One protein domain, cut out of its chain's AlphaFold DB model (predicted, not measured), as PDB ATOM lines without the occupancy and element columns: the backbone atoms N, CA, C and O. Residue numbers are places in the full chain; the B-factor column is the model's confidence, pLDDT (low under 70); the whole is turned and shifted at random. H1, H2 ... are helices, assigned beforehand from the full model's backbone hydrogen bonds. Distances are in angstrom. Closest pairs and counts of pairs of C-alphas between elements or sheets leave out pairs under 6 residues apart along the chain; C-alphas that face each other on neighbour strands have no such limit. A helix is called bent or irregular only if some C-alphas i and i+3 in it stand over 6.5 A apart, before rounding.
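AT A GLANCE: This is residues 2 to 95 of the 95 residues of an uncharacterized protein of Bacillus aquimaris (UniProt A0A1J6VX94). Three long helices make the sides of a flat, open triangle: H1 and H2 meet at one corner, H2 and H3 at a second, and at the third the two ends of the printed part come near each other, with 9.3 A between the C-alphas of Gly 2 and Ala 95. The middle of the triangle is empty, and long stretches of the three sides stand free. The printed part has 94 residues with three named helices, H1, H2 and H3 in that order along the chain, and no named strand; the class is all helix. The whole is extended, with a radius of gyration of the C-alphas of 19.2 A, and the C-alphas span 52 by 47 by 16 A.

IN THESE COORDINATES: H1 is residues 2 to 31, 41.1 A from first to last C-alpha, and begins with C-alpha 2 at (293.918, 290.376, 227.828). It has a kink of 37 degrees near residue 9 and is irregular, but only just: C-alphas 7 and 10 are 6.9 A apart. H2, the longest helix, is residues 35 to 67, with C-alpha 35 at (301.429, 244.107, 226.950); it is 48.6 A long and has a kink of 26 degrees near residue 55. H3 is residues 71 to 93, 32.4 A long, and ends with C-alpha 93 at (298.879, 288.851, 239.253).

HOW THE PARTS SIT: H1 touches H2 with residues 24 to 31 alone, and H2 touches H1 with residues 35 to 42 alone. Their closest C-alphas, those of Pro 28 and Ala 38, are 4.8 A apart. The two helices run opposite ways at a steep tilt of 57 degrees. H2 touches H3 with residues 60 to 64 alone, and H3 touches H2 with residues 72 to 76 alone. The closest C-alphas there are those of Tyr 64 and Ser 73, 6.1 A apart. These two helices run opposite ways at a steep tilt of 60 degrees. H1 and H3 are apart. Every O i to N i+4 pair is within hydrogen-bond range in H3; in H1 it is 20 of 26 and in H2 26 of 29.

THE WHOLE: The two C-alphas farthest apart, those of Asp 33 and Asn 69, are 53.3 A from each other. The links from H1 to H2 and from H2 to H3 are both tight, with 3 residues in each. Residues 7 to 23, 47 to 56, 66 to 71 and 78 to 91 stand free. The printed part has no cut and ends at residue 95, the chain's last. The mean pLDDT of the printed part is 78.6; residues 2 to 9, 64, 66, 68 to 71 and 93 to 95 are under 70.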
ATOM      1  N   GLY A   2     293.716 291.215 226.623       54.72
ATOM      2  CA  GLY A   2     293.918 290.376 227.828       54.72
ATOM      3  C   GLY A   2     292.677 289.742 228.490       54.72
ATOM      4  O   GLY A   2     292.806 288.768 229.223       54.72
ATOM      5  N   LYS A   3     291.450 290.228 228.235       52.25
ATOM      6  CA  LYS A   3     290.241 289.697 228.910       52.25
ATOM      7  C   LYS A   3     289.720 288.376 228.329       52.25
ATOM      8  O   LYS A   3     289.083 287.617 229.051       52.25
ATOM      9  N   VAL A   4     290.000 288.099 227.052       57.84
ATOM     10  CA  VAL A   4     289.621 286.833 226.397       57.84
ATOM     11  C   VAL A   4     290.550 285.713 226.864       57.84
ATOM     12  O   VAL A   4     290.060 284.682 227.312       57.84
ATOM     13  N   GLN A   5     291.864 285.954 226.904       55.78
ATOM     14  CA  GLN A   5     292.840 284.969 227.387       55.78
ATOM     15  C   GLN A   5     292.588 284.556 228.843       55.78
ATOM     16  O   GLN A   5     292.648 283.378 229.180       55.78
ATOM     17  N   ARG A   6     292.190 285.498 229.708       58.03
ATOM     18  CA  ARG A   6     291.860 285.197 231.110       58.03
ATOM     19  C   ARG A   6     290.571 284.381 231.282       58.03
ATOM     20  O   ARG A   6     290.416 283.709 232.295       58.03
ATOM     21  N   ARG A   7     289.643 284.442 230.316       57.12
ATOM     22  CA  ARG A   7     288.363 283.708 230.355       57.12
ATOM     23  C   ARG A   7     288.501 282.268 229.860       57.12
ATOM     24  O   ARG A   7     287.790 281.402 230.352       57.12
ATOM     25  N   TRP A   8     289.440 282.014 228.950       65.00
ATOM     26  CA  TRP A   8     289.753 280.672 228.447       65.00
ATOM     27  C   TRP A   8     290.912 279.997 229.188       65.00
ATOM     28  O   TRP A   8     291.018 278.777 229.156       65.00
ATOM     29  N   GLY A   9     291.739 280.755 229.917       67.50
ATOM     30  CA  GLY A   9     292.913 280.225 230.616       67.50
ATOM     31  C   GLY A   9     292.596 279.082 231.584       67.50
ATOM     32  O   GLY A   9     293.263 278.054 231.542       67.50
ATOM     33  N   GLY A  10     291.538 279.208 232.396       71.38
ATOM     34  CA  GLY A  10     291.122 278.137 233.313       71.38
ATOM     35  C   GLY A  10     290.661 276.869 232.588       71.38
ATOM     36  O   GLY A  10     291.001 275.764 232.994       71.38
ATOM     37  N   PHE A  11     289.958 277.025 231.465       74.50
ATOM     38  CA  PHE A  11     289.516 275.906 230.633       74.50
ATOM     39  C   PHE A  11     290.702 275.176 229.980       74.50
ATOM     40  O   PHE A  11     290.753 273.948 230.002       74.50
ATOM     41  N   CYS A  12     291.696 275.915 229.477       77.50
ATOM     42  CA  CYS A  12     292.909 275.334 228.897       77.50
ATOM     43  C   CYS A  12     293.732 274.545 229.923       77.50
ATOM     44  O   CYS A  12     294.235 273.471 229.599       77.50
ATOM     45  N   VAL A  13     293.844 275.037 231.163       80.44
ATOM     46  CA  VAL A  13     294.547 274.323 232.243       80.44
ATOM     47  C   VAL A  13     293.846 273.005 232.564       80.44
ATOM     48  O   VAL A  13     294.512 271.977 232.650       80.44
ATOM     49  N   CYS A  14     292.513 272.999 232.664       81.88
ATOM     50  CA  CYS A  14     291.758 271.767 232.886       81.88
ATOM     51  C   CYS A  14     291.996 270.741 231.769       81.88
ATOM     52  O   CYS A  14     292.282 269.586 232.066       81.88
ATOM     53  N   ILE A  15     291.942 271.157 230.499       86.56
ATOM     54  CA  ILE A  15     292.206 270.260 229.360       86.56
ATOM     55  C   ILE A  15     293.623 269.690 229.427       86.56
ATOM     56  O   ILE A  15     293.810 268.497 229.211       86.56
ATOM     57  N   PHE A  16     294.613 270.522 229.748       84.81
ATOM     58  CA  PHE A  16     296.003 270.088 229.824       84.81
ATOM     59  C   PHE A  16     296.214 269.060 230.942       84.81
ATOM     60  O   PHE A  16     296.797 268.005 230.708       84.81
ATOM     61  N   PHE A  17     295.668 269.313 232.136       83.31
ATOM     62  CA  PHE A  17     295.743 268.371 233.256       83.31
ATOM     63  C   PHE A  17     295.009 267.055 232.976       83.31
ATOM     64  O   PHE A  17     295.528 265.991 233.307       83.31
ATOM     65  N   PHE A  18     293.844 267.103 232.326       85.06
ATOM     66  CA  PHE A  18     293.131 265.890 231.921       85.06
ATOM     67  C   PHE A  18     293.853 265.124 230.806       85.06
ATOM     68  O   PHE A  18     293.843 263.898 230.817       85.06
ATOM     69  N   GLY A  19     294.505 265.819 229.870       86.69
ATOM     70  CA  GLY A  19     295.263 265.209 228.774       86.69
ATOM     71  C   GLY A  19     296.548 264.510 229.219       86.69
ATOM     72  O   GLY A  19     296.981 263.560 228.573       86.69
ATOM     73  N   LEU A  20     297.132 264.914 230.351       85.94
ATOM     74  CA  LEU A  20     298.328 264.271 230.905       85.94
ATOM     75  C   LEU A  20     298.065 262.842 231.402       85.94
ATOM     76  O   LEU A  20     298.972 262.016 231.363       85.94
ATOM     77  N   PHE A  21     296.839 262.524 231.826       83.00
ATOM     78  CA  PHE A  21     296.486 261.188 232.313       83.00
ATOM     79  C   PHE A  21     296.608 260.089 231.236       83.00
ATOM     80  O   PHE A  21     297.360 259.140 231.451       83.00
ATOM     81  N   PRO A  22     295.955 260.187 230.060       85.25
ATOM     82  CA  PRO A  22     296.141 259.205 228.995       85.25
ATOM     83  C   PRO A  22     297.570 259.199 228.443       85.25
ATOM     84  O   PRO A  22     298.057 258.133 228.093       85.25
ATOM     85  N   ILE A  23     298.283 260.334 228.427       85.19
ATOM     86  CA  ILE A  23     299.708 260.358 228.048       85.19
ATOM     87  C   ILE A  23     300.542 259.509 229.018       85.19
ATOM     88  O   ILE A  23     301.370 258.719 228.574       85.19
ATOM     89  N   ALA A  24     300.289 259.606 230.325       83.81
ATOM     90  CA  ALA A  24     300.958 258.780 231.329       83.81
ATOM     91  C   ALA A  24     300.622 257.281 231.201       83.81
ATOM     92  O   ALA A  24     301.444 256.452 231.573       83.81
ATOM     93  N   LEU A  25     299.449 256.930 230.661       83.62
ATOM     94  CA  LEU A  25     299.076 255.543 230.355       83.62
ATOM     95  C   LEU A  25     299.660 255.037 229.026       83.62
ATOM     96  O   LEU A  25     299.861 253.838 228.870       83.62
ATOM     97  N   LEU A  26     299.942 255.934 228.076       85.81
ATOM     98  CA  LEU A  26     300.551 255.600 226.784       85.81
ATOM     99  C   LEU A  26     302.076 255.455 226.873       85.81
ATOM    100  O   LEU A  26     302.655 254.665 226.138       85.81
ATOM    101  N   LEU A  27     302.727 256.178 227.786       83.56
ATOM    102  CA  LEU A  27     304.187 256.179 227.941       83.56
ATOM    103  C   LEU A  27     304.785 254.781 228.248       83.56
ATOM    104  O   LEU A  27     305.790 254.429 227.637       83.56
ATOM    105  N   PRO A  28     304.178 253.942 229.115       78.38
ATOM    106  CA  PRO A  28     304.609 252.555 229.333       78.38
ATOM    107  C   PRO A  28     304.356 251.627 228.137       78.38
ATOM    108  O   PRO A  28     305.071 250.644 227.961       78.38
ATOM    109  N   LEU A  29     303.338 251.935 227.327       78.88
ATOM    110  CA  LEU A  29     302.971 251.169 226.135       78.88
ATOM    111  C   LEU A  29     303.939 251.428 224.969       78.88
ATOM    112  O   LEU A  29     304.130 250.554 224.137       78.88
ATOM    113  N   ASP A  30     304.544 252.616 224.923       80.06
ATOM    114  CA  ASP A  30     305.580 252.984 223.946       80.06
ATOM    115  C   ASP A  30     306.976 252.484 224.360       80.06
ATOM    116  O   ASP A  30     307.821 252.181 223.525       80.06
ATOM    117  N   ALA A  31     307.226 252.366 225.667       75.44
ATOM    118  CA  ALA A  31     308.521 251.951 226.203       75.44
ATOM    119  C   ALA A  31     308.750 250.426 226.218       75.44
ATOM    120  O   ALA A  31     309.873 249.997 226.487       75.44
ATOM    121  N   THR A  32     307.717 249.607 225.984       77.12
ATOM    122  CA  THR A  32     307.791 248.141 226.120       77.12
ATOM    123  C   THR A  32     307.100 247.435 224.950       77.12
ATOM    124  O   THR A  32     306.033 247.847 224.509       77.12
ATOM    125  N   ASP A  33     307.690 246.343 224.455       70.62
ATOM    126  CA  ASP A  33     307.156 245.572 223.315       70.62
ATOM    127  C   ASP A  33     306.063 244.556 223.720       70.62
ATOM    128  O   ASP A  33     305.406 243.962 222.862       70.62
ATOM    129  N   SER A  34     305.856 244.327 225.025       80.44
ATOM    130  CA  SER A  34     304.916 243.331 225.559       80.44
ATOM    131  C   SER A  34     303.846 243.961 226.451       80.44
ATOM    132  O   SER A  34     304.146 244.723 227.371       80.44
ATOM    133  N   ALA A  35     302.586 243.575 226.229       78.75
ATOM    134  CA  ALA A  35     301.429 244.107 226.950       78.75
ATOM    135  C   ALA A  35     301.491 243.883 228.475       78.75
ATOM    136  O   ALA A  35     301.038 244.738 229.239       78.75
ATOM    137  N   ASP A  36     302.069 242.766 228.927       81.25
ATOM    138  CA  ASP A  36     302.235 242.475 230.359       81.25
ATOM    139  C   ASP A  36     303.236 243.427 231.028       81.25
ATOM    140  O   ASP A  36     303.022 243.887 232.154       81.25
ATOM    141  N   GLU A  37     304.310 243.774 230.321       79.75
ATOM    142  CA  GLU A  37     305.345 244.663 230.840       79.75
ATOM    143  C   GLU A  37     304.835 246.109 230.900       79.75
ATOM    144  O   GLU A  37     304.921 246.736 231.959       79.75
ATOM    145  N   ALA A  38     304.160 246.587 229.846       83.25
ATOM    146  CA  ALA A  38     303.485 247.887 229.830       83.25
ATOM    147  C   ALA A  38     302.511 248.050 231.008       83.25
ATOM    148  O   ALA A  38     302.504 249.077 231.694       83.25
ATOM    149  N   ASN A  39     301.702 247.016 231.272       83.62
ATOM    150  CA  ASN A  39     300.721 247.030 232.353       83.62
ATOM    151  C   ASN A  39     301.395 247.088 233.733       83.62
ATOM    152  O   ASN A  39     300.961 247.841 234.607       83.62
ATOM    153  N   SER A  40     302.492 246.349 233.927       85.50
ATOM    154  CA  SER A  40     303.256 246.391 235.178       85.50
ATOM    155  C   SER A  40     303.876 247.774 235.439       85.50
ATOM    156  O   SER A  40     303.758 248.304 236.547       85.50
ATOM    157  N   TRP A  41     304.435 248.420 234.412       83.38
ATOM    158  CA  TRP A  41     305.028 249.757 234.505       83.38
ATOM    159  C   TRP A  41     303.987 250.852 234.780       83.38
ATOM    160  O   TRP A  41     304.213 251.743 235.612       83.38
ATOM    161  N   ALA A  42     302.825 250.769 234.127       85.75
ATOM    162  CA  ALA A  42     301.701 251.662 234.387       85.75
ATOM    163  C   ALA A  42     301.196 251.509 235.831       85.75
ATOM    164  O   ALA A  42     301.038 252.505 236.543       85.75
ATOM    165  N   ALA A  43     301.027 250.267 236.297       87.06
ATOM    166  CA  ALA A  43     300.585 249.972 237.656       87.06
ATOM    167  C   ALA A  43     301.567 250.491 238.720       87.06
ATOM    168  O   ALA A  43     301.132 251.061 239.723       87.06
ATOM    169  N   MET A  44     302.882 250.368 238.502       89.38
ATOM    170  CA  MET A  44     303.902 250.897 239.421       89.38
ATOM    171  C   MET A  44     303.841 252.426 239.531       89.38
ATOM    172  O   MET A  44     303.790 252.968 240.638       89.38
ATOM    173  N   THR A  45     303.786 253.128 238.395       87.31
ATOM    174  CA  THR A  45     303.706 254.598 238.365       87.31
ATOM    175  C   THR A  45     302.418 255.101 239.018       87.31
ATOM    176  O   THR A  45     302.435 256.037 239.822       87.31
ATOM    177  N   GLN A  46     301.294 254.450 238.720       89.44
ATOM    178  CA  GLN A  46     299.994 254.826 239.256       89.44
ATOM    179  C   GLN A  46     299.885 254.529 240.761       89.44
ATOM    180  O   GLN A  46     299.367 255.356 241.514       89.44
ATOM    181  N   SER A  47     300.441 253.404 241.226       89.31
ATOM    182  CA  SER A  47     300.548 253.083 242.654       89.31
ATOM    183  C   SER A  47     301.350 254.148 243.410       89.31
ATOM    184  O   SER A  47     300.891 254.643 244.439       89.31
ATOM    185  N   GLY A  48     302.487 254.591 242.861       90.50
ATOM    186  CA  GLY A  48     303.273 255.687 243.432       90.50
ATOM    187  C   GLY A  48     302.476 256.990 243.549       90.50
ATOM    188  O   GLY A  48     302.448 257.606 244.616       90.50
ATOM    189  N   GLY A  49     301.767 257.380 242.486       88.81
ATOM    190  CA  GLY A  49     300.912 258.571 242.495       88.81
ATOM    191  C   GLY A  49     299.818 258.513 243.566       88.81
ATOM    192  O   GLY A  49     299.619 259.481 244.305       88.81
ATOM    193  N   TYR A  50     299.153 257.364 243.716       89.19
ATOM    194  CA  TYR A  50     298.127 257.196 244.745       89.19
ATOM    195  C   TYR A  50     298.698 257.163 246.165       89.19
ATOM    196  O   TYR A  50     298.114 257.792 247.047       89.19
ATOM    197  N   LEU A  51     299.849 256.525 246.398       92.69
ATOM    198  CA  LEU A  51     300.518 256.532 247.706       92.69
ATOM    199  C   LEU A  51     300.895 257.950 248.143       92.69
ATOM    200  O   LEU A  51     300.628 258.334 249.280       92.69
ATOM    201  N   ILE A  52     301.439 258.757 247.228       89.94
ATOM    202  CA  ILE A  52     301.753 260.169 247.493       89.94
ATOM    203  C   ILE A  52     300.464 260.950 247.786       89.94
ATOM    204  O   ILE A  52     300.420 261.734 248.733       89.94
ATOM    205  N   SER A  53     299.390 260.698 247.027       87.62
ATOM    206  CA  SER A  53     298.098 261.355 247.254       87.62
ATOM    207  C   SER A  53     297.473 260.999 248.609       87.62
ATOM    208  O   SER A  53     296.873 261.862 249.240       87.62
ATOM    209  N   ALA A  54     297.659 259.758 249.079       87.31
ATOM    210  CA  ALA A  54     297.168 259.262 250.363       87.31
ATOM    211  C   ALA A  54     298.021 259.735 251.551       87.31
ATOM    212  O   ALA A  54     297.525 259.833 252.673       87.31
ATOM    213  N   PHE A  55     299.283 260.092 251.314       89.88
ATOM    214  CA  PHE A  55     300.169 260.630 252.346       89.88
ATOM    215  C   PHE A  55     299.667 261.971 252.901       89.88
ATOM    216  O   PHE A  55     299.776 262.245 254.094       89.88
ATOM    217  N   MET A  56     299.053 262.789 252.045       81.06
ATOM    218  CA  MET A  56     298.482 264.084 252.411       81.06
ATOM    219  C   MET A  56     297.355 263.964 253.465       81.06
ATOM    220  O   MET A  56     297.505 264.541 254.542       81.06
ATOM    221  N   PRO A  57     296.258 263.202 253.251       78.88
ATOM    222  CA  PRO A  57     295.233 262.992 254.274       78.88
ATOM    223  C   PRO A  57     295.739 262.178 255.468       78.88
ATOM    224  O   PRO A  57     295.243 262.378 256.572       78.88
ATOM    225  N   PHE A  58     296.739 261.310 255.288       82.12
ATOM    226  CA  PHE A  58     297.354 260.591 256.402       82.12
ATOM    227  C   PHE A  58     298.021 261.546 257.402       82.12
ATOM    228  O   PHE A  58     297.760 261.457 258.599       82.12
ATOM    229  N   ILE A  59     298.809 262.514 256.925       81.56
ATOM    230  CA  ILE A  59     299.414 263.547 257.784       81.56
ATOM    231  C   ILE A  59     298.326 264.349 258.509       81.56
ATOM    232  O   ILE A  59     298.442 264.609 259.706       81.56
ATOM    233  N   ILE A  60     297.250 264.705 257.804       77.00
ATOM    234  CA  ILE A  60     296.102 265.415 258.381       77.00
ATOM    235  C   ILE A  60     295.464 264.586 259.501       77.00
ATOM    236  O   ILE A  60     295.211 265.119 260.579       77.00
ATOM    237  N   GLY A  61     295.269 263.285 259.273       74.81
ATOM    238  CA  GLY A  61     294.753 262.340 260.262       74.81
ATOM    239  C   GLY A  61     295.640 262.223 261.503       74.81
ATOM    240  O   GLY A  61     295.136 262.280 262.616       74.81
ATOM    241  N   VAL A  62     296.966 262.156 261.343       76.75
ATOM    242  CA  VAL A  62     297.909 262.083 262.477       76.75
ATOM    243  C   VAL A  62     297.916 263.373 263.307       76.75
ATOM    244  O   VAL A  62     297.986 263.333 264.537       76.75
ATOM    245  N   ILE A  63     297.843 264.538 262.657       72.50
ATOM    246  CA  ILE A  63     297.729 265.835 263.346       72.50
ATOM    247  C   ILE A  63     296.389 265.919 264.094       72.50
ATOM    248  O   ILE A  63     296.324 266.407 265.226       72.50
ATOM    249  N   TYR A  64     295.330 265.413 263.466       68.31
ATOM    250  CA  TYR A  64     293.993 265.355 264.028       68.31
ATOM    251  C   TYR A  64     293.924 264.452 265.279       68.31
ATOM    252  O   TYR A  64     293.444 264.901 266.323       68.31
ATOM    253  N   ASP A  65     294.493 263.244 265.223       70.06
ATOM    254  CA  ASP A  65     294.508 262.282 266.337       70.06
ATOM    255  C   ASP A  65     295.237 262.816 267.580       70.06
ATOM    256  O   ASP A  65     294.810 262.565 268.705       70.06
ATOM    257  N   ASN A  66     296.294 263.618 267.401       69.81
ATOM    258  CA  ASN A  66     297.021 264.220 268.526       69.81
ATOM    259  C   ASN A  66     296.244 265.325 269.249       69.81
ATOM    260  O   ASN A  66     296.566 265.637 270.394       69.81
ATOM    261  N   THR A  67     295.244 265.933 268.603       70.69
ATOM    262  CA  THR A  67     294.528 267.072 269.194       70.69
ATOM    263  C   THR A  67     293.108 266.746 269.653       70.69
ATOM    264  O   THR A  67     292.517 267.516 270.406       70.69
ATOM    265  N   GLY A  68     292.558 265.601 269.237       65.38
ATOM    266  CA  GLY A  68     291.308 265.053 269.774       65.38
ATOM    267  C   GLY A  68     290.043 265.873 269.483       65.38
ATOM    268  O   GLY A  68     289.004 265.602 270.079       65.38
ATOM    269  N   ASN A  69     290.104 266.868 268.590       65.50
ATOM    270  CA  ASN A  69     288.980 267.750 268.267       65.50
ATOM    271  C   ASN A  69     288.913 268.057 266.753       65.50
ATOM    272  O   ASN A  69     289.938 268.300 266.113       65.50
ATOM    273  N   HIS A  70     287.704 268.037 266.168       64.56
ATOM    274  CA  HIS A  70     287.423 268.232 264.725       64.56
ATOM    275  C   HIS A  70     287.773 269.628 264.206       64.56
ATOM    276  O   HIS A  70     287.925 269.810 262.994       64.56
ATOM    277  N   ASP A  71     287.968 270.586 265.110       68.31
ATOM    278  CA  ASP A  71     288.337 271.955 264.763       68.31
ATOM    279  C   ASP A  71     289.611 272.010 263.914       68.31
ATOM    280  O   ASP A  71     289.688 272.782 262.963       68.31
ATOM    281  N   ILE A  72     290.598 271.154 264.179       71.12
ATOM    282  CA  ILE A  72     291.881 271.202 263.462       71.12
ATOM    283  C   ILE A  72     291.797 270.653 262.048       71.12
ATOM    284  O   ILE A  72     292.387 271.244 261.145       71.12
ATOM    285  N   SER A  73     291.018 269.597 261.821       70.62
ATOM    286  CA  SER A  73     290.742 269.128 260.460       70.62
ATOM    287  C   SER A  73     290.035 270.211 259.643       70.62
ATOM    288  O   SER A  73     290.394 270.434 258.488       70.62
ATOM    289  N   LEU A  74     289.093 270.943 260.253       73.81
ATOM    290  CA  LEU A  74     288.419 272.073 259.610       73.81
ATOM    291  C   LEU A  74     289.381 273.232 259.323       73.81
ATOM    292  O   LEU A  74     289.392 273.728 258.199       73.81
ATOM    293  N   TRP A  75     290.226 273.630 260.281       76.69
ATOM    294  CA  TRP A  75     291.240 274.676 260.089       76.69
ATOM    295  C   TRP A  75     292.269 274.316 259.017       76.69
ATOM    296  O   TRP A  75     292.683 275.181 258.246       76.69
ATOM    297  N   LEU A  76     292.659 273.045 258.930       76.31
ATOM    298  CA  LEU A  76     293.596 272.563 257.923       76.31
ATOM    299  C   LEU A  76     292.955 272.581 256.529       76.31
ATOM    300  O   LEU A  76     293.567 273.073 255.581       76.31
ATOM    301  N   PHE A  77     291.693 272.161 256.412       78.31
ATOM    302  CA  PHE A  77     290.933 272.271 255.164       78.31
ATOM    303  C   PHE A  77     290.748 273.737 254.737       78.31
ATOM    304  O   PHE A  77     290.947 274.079 253.571       78.31
ATOM    305  N   LEU A  78     290.448 274.625 255.692       83.38
ATOM    306  CA  LEU A  78     290.344 276.069 255.461       83.38
ATOM    307  C   LEU A  78     291.675 276.661 254.980       83.38
ATOM    308  O   LEU A  78     291.701 277.439 254.027       83.38
ATOM    309  N   SER A  79     292.782 276.267 255.614       81.75
ATOM    310  CA  SER A  79     294.136 276.679 255.236       81.75
ATOM    311  C   SER A  79     294.486 276.206 253.825       81.75
ATOM    312  O   SER A  79     294.989 276.988 253.021       81.75
ATOM    313  N   PHE A  80     294.146 274.963 253.474       83.19
ATOM    314  CA  PHE A  80     294.370 274.414 252.138       83.19
ATOM    315  C   PHE A  80     293.616 275.199 251.052       83.19
ATOM    316  O   PHE A  80     294.209 275.609 250.051       83.19
ATOM    317  N   VAL A  81     292.331 275.494 251.276       86.69
ATOM    318  CA  VAL A  81     291.527 276.332 250.368       86.69
ATOM    319  C   VAL A  81     292.107 277.745 250.265       86.69
ATOM    320  O   VAL A  81     292.216 278.292 249.166       86.69
ATOM    321  N   PHE A  82     292.538 278.331 251.384       91.25
ATOM    322  CA  PHE A  82     293.194 279.637 251.398       91.25
ATOM    323  C   PHE A  82     294.483 279.643 250.562       91.25
ATOM    324  O   PHE A  82     294.671 280.542 249.743       91.25
ATOM    325  N   PHE A  83     295.338 278.625 250.700       90.56
ATOM    326  CA  PHE A  83     296.549 278.477 249.888       90.56
ATOM    327  C   PHE A  83     296.235 278.344 248.397       90.56
ATOM    328  O   PHE A  83     296.907 278.984 247.588       90.56
ATOM    329  N   MET A  84     295.204 277.580 248.019       83.19
ATOM    330  CA  MET A  84     294.772 277.486 246.619       83.19
ATOM    331  C   MET A  84     294.343 278.847 246.062       83.19
ATOM    332  O   MET A  84     294.749 279.217 244.960       83.19
ATOM    333  N   ILE A  85     293.564 279.621 246.824       87.81
ATOM    334  CA  ILE A  85     293.129 280.967 246.422       87.81
ATOM    335  C   ILE A  85     294.327 281.919 246.332       87.81
ATOM    336  O   ILE A  85     294.428 282.689 245.376       87.81
ATOM    337  N   LEU A  86     295.261 281.848 247.283       91.00
ATOM    338  CA  LEU A  86     296.484 282.647 247.289       91.00
ATOM    339  C   LEU A  86     297.357 282.354 246.066       91.00
ATOM    340  O   LEU A  86     297.804 283.284 245.395       91.00
ATOM    341  N   PHE A  87     297.567 281.076 245.742       85.88
ATOM    342  CA  PHE A  87     298.293 280.659 244.544       85.88
ATOM    343  C   PHE A  87     297.589 281.125 243.273       85.88
ATOM    344  O   PHE A  87     298.236 281.690 242.393       85.88
ATOM    345  N   ALA A  88     296.268 280.956 243.192       85.44
ATOM    346  CA  ALA A  88     295.484 281.429 242.059       85.44
ATOM    347  C   ALA A  88     295.608 282.952 241.891       85.44
ATOM    348  O   ALA A  88     295.788 283.436 240.775       85.44
ATOM    349  N   TYR A  89     295.578 283.709 242.990       88.56
ATOM    350  CA  TYR A  89     295.771 285.155 242.973       88.56
ATOM    351  C   TYR A  89     297.193 285.547 242.546       88.56
ATOM    352  O   TYR A  89     297.354 286.415 241.687       88.56
ATOM    353  N   LEU A  90     298.226 284.895 243.087       87.19
ATOM    354  CA  LEU A  90     299.628 285.140 242.728       87.19
ATOM    355  C   LEU A  90     299.899 284.857 241.246       87.19
ATOM    356  O   LEU A  90     300.586 285.643 240.593       87.19
ATOM    357  N   LEU A  91     299.332 283.774 240.711       83.12
ATOM    358  CA  LEU A  91     299.458 283.407 239.303       83.12
ATOM    359  C   LEU A  91     298.687 284.381 238.397       83.12
ATOM    360  O   LEU A  91     299.190 284.768 237.348       83.12
ATOM    361  N   ASN A  92     297.507 284.845 238.829       79.75
ATOM    362  CA  ASN A  92     296.722 285.857 238.108       79.75
ATOM    363  C   ASN A  92     297.405 287.234 238.099       79.75
ATOM    364  O   ASN A  92     297.229 287.995 237.161       79.75
ATOM    365  N   ARG A  93     298.191 287.559 239.133       66.88
ATOM    366  CA  ARG A  93     298.879 288.851 239.253       66.88
ATOM    367  C   ARG A  93     300.170 288.933 238.430       66.88
ATOM    368  O   ARG A  93     300.648 290.036 238.183       66.88
ATOM    369  N   LYS A  94     300.759 287.791 238.060       50.69
ATOM    370  CA  LYS A  94     301.987 287.711 237.246       50.69
ATOM    371  C   LYS A  94     301.729 287.423 235.756       50.69
ATOM    372  O   LYS A  94     302.699 287.391 235.002       50.69
ATOM    373  N   ALA A  95     300.475 287.231 235.349       46.81
ATOM    374  CA  ALA A  95     300.039 287.086 233.955       46.81
ATOM    375  C   ALA A  95     299.371 288.374 233.450       46.81
ATOM    376  O   ALA A  95     299.466 288.643 232.232       46.81
TER     377      ALA A  95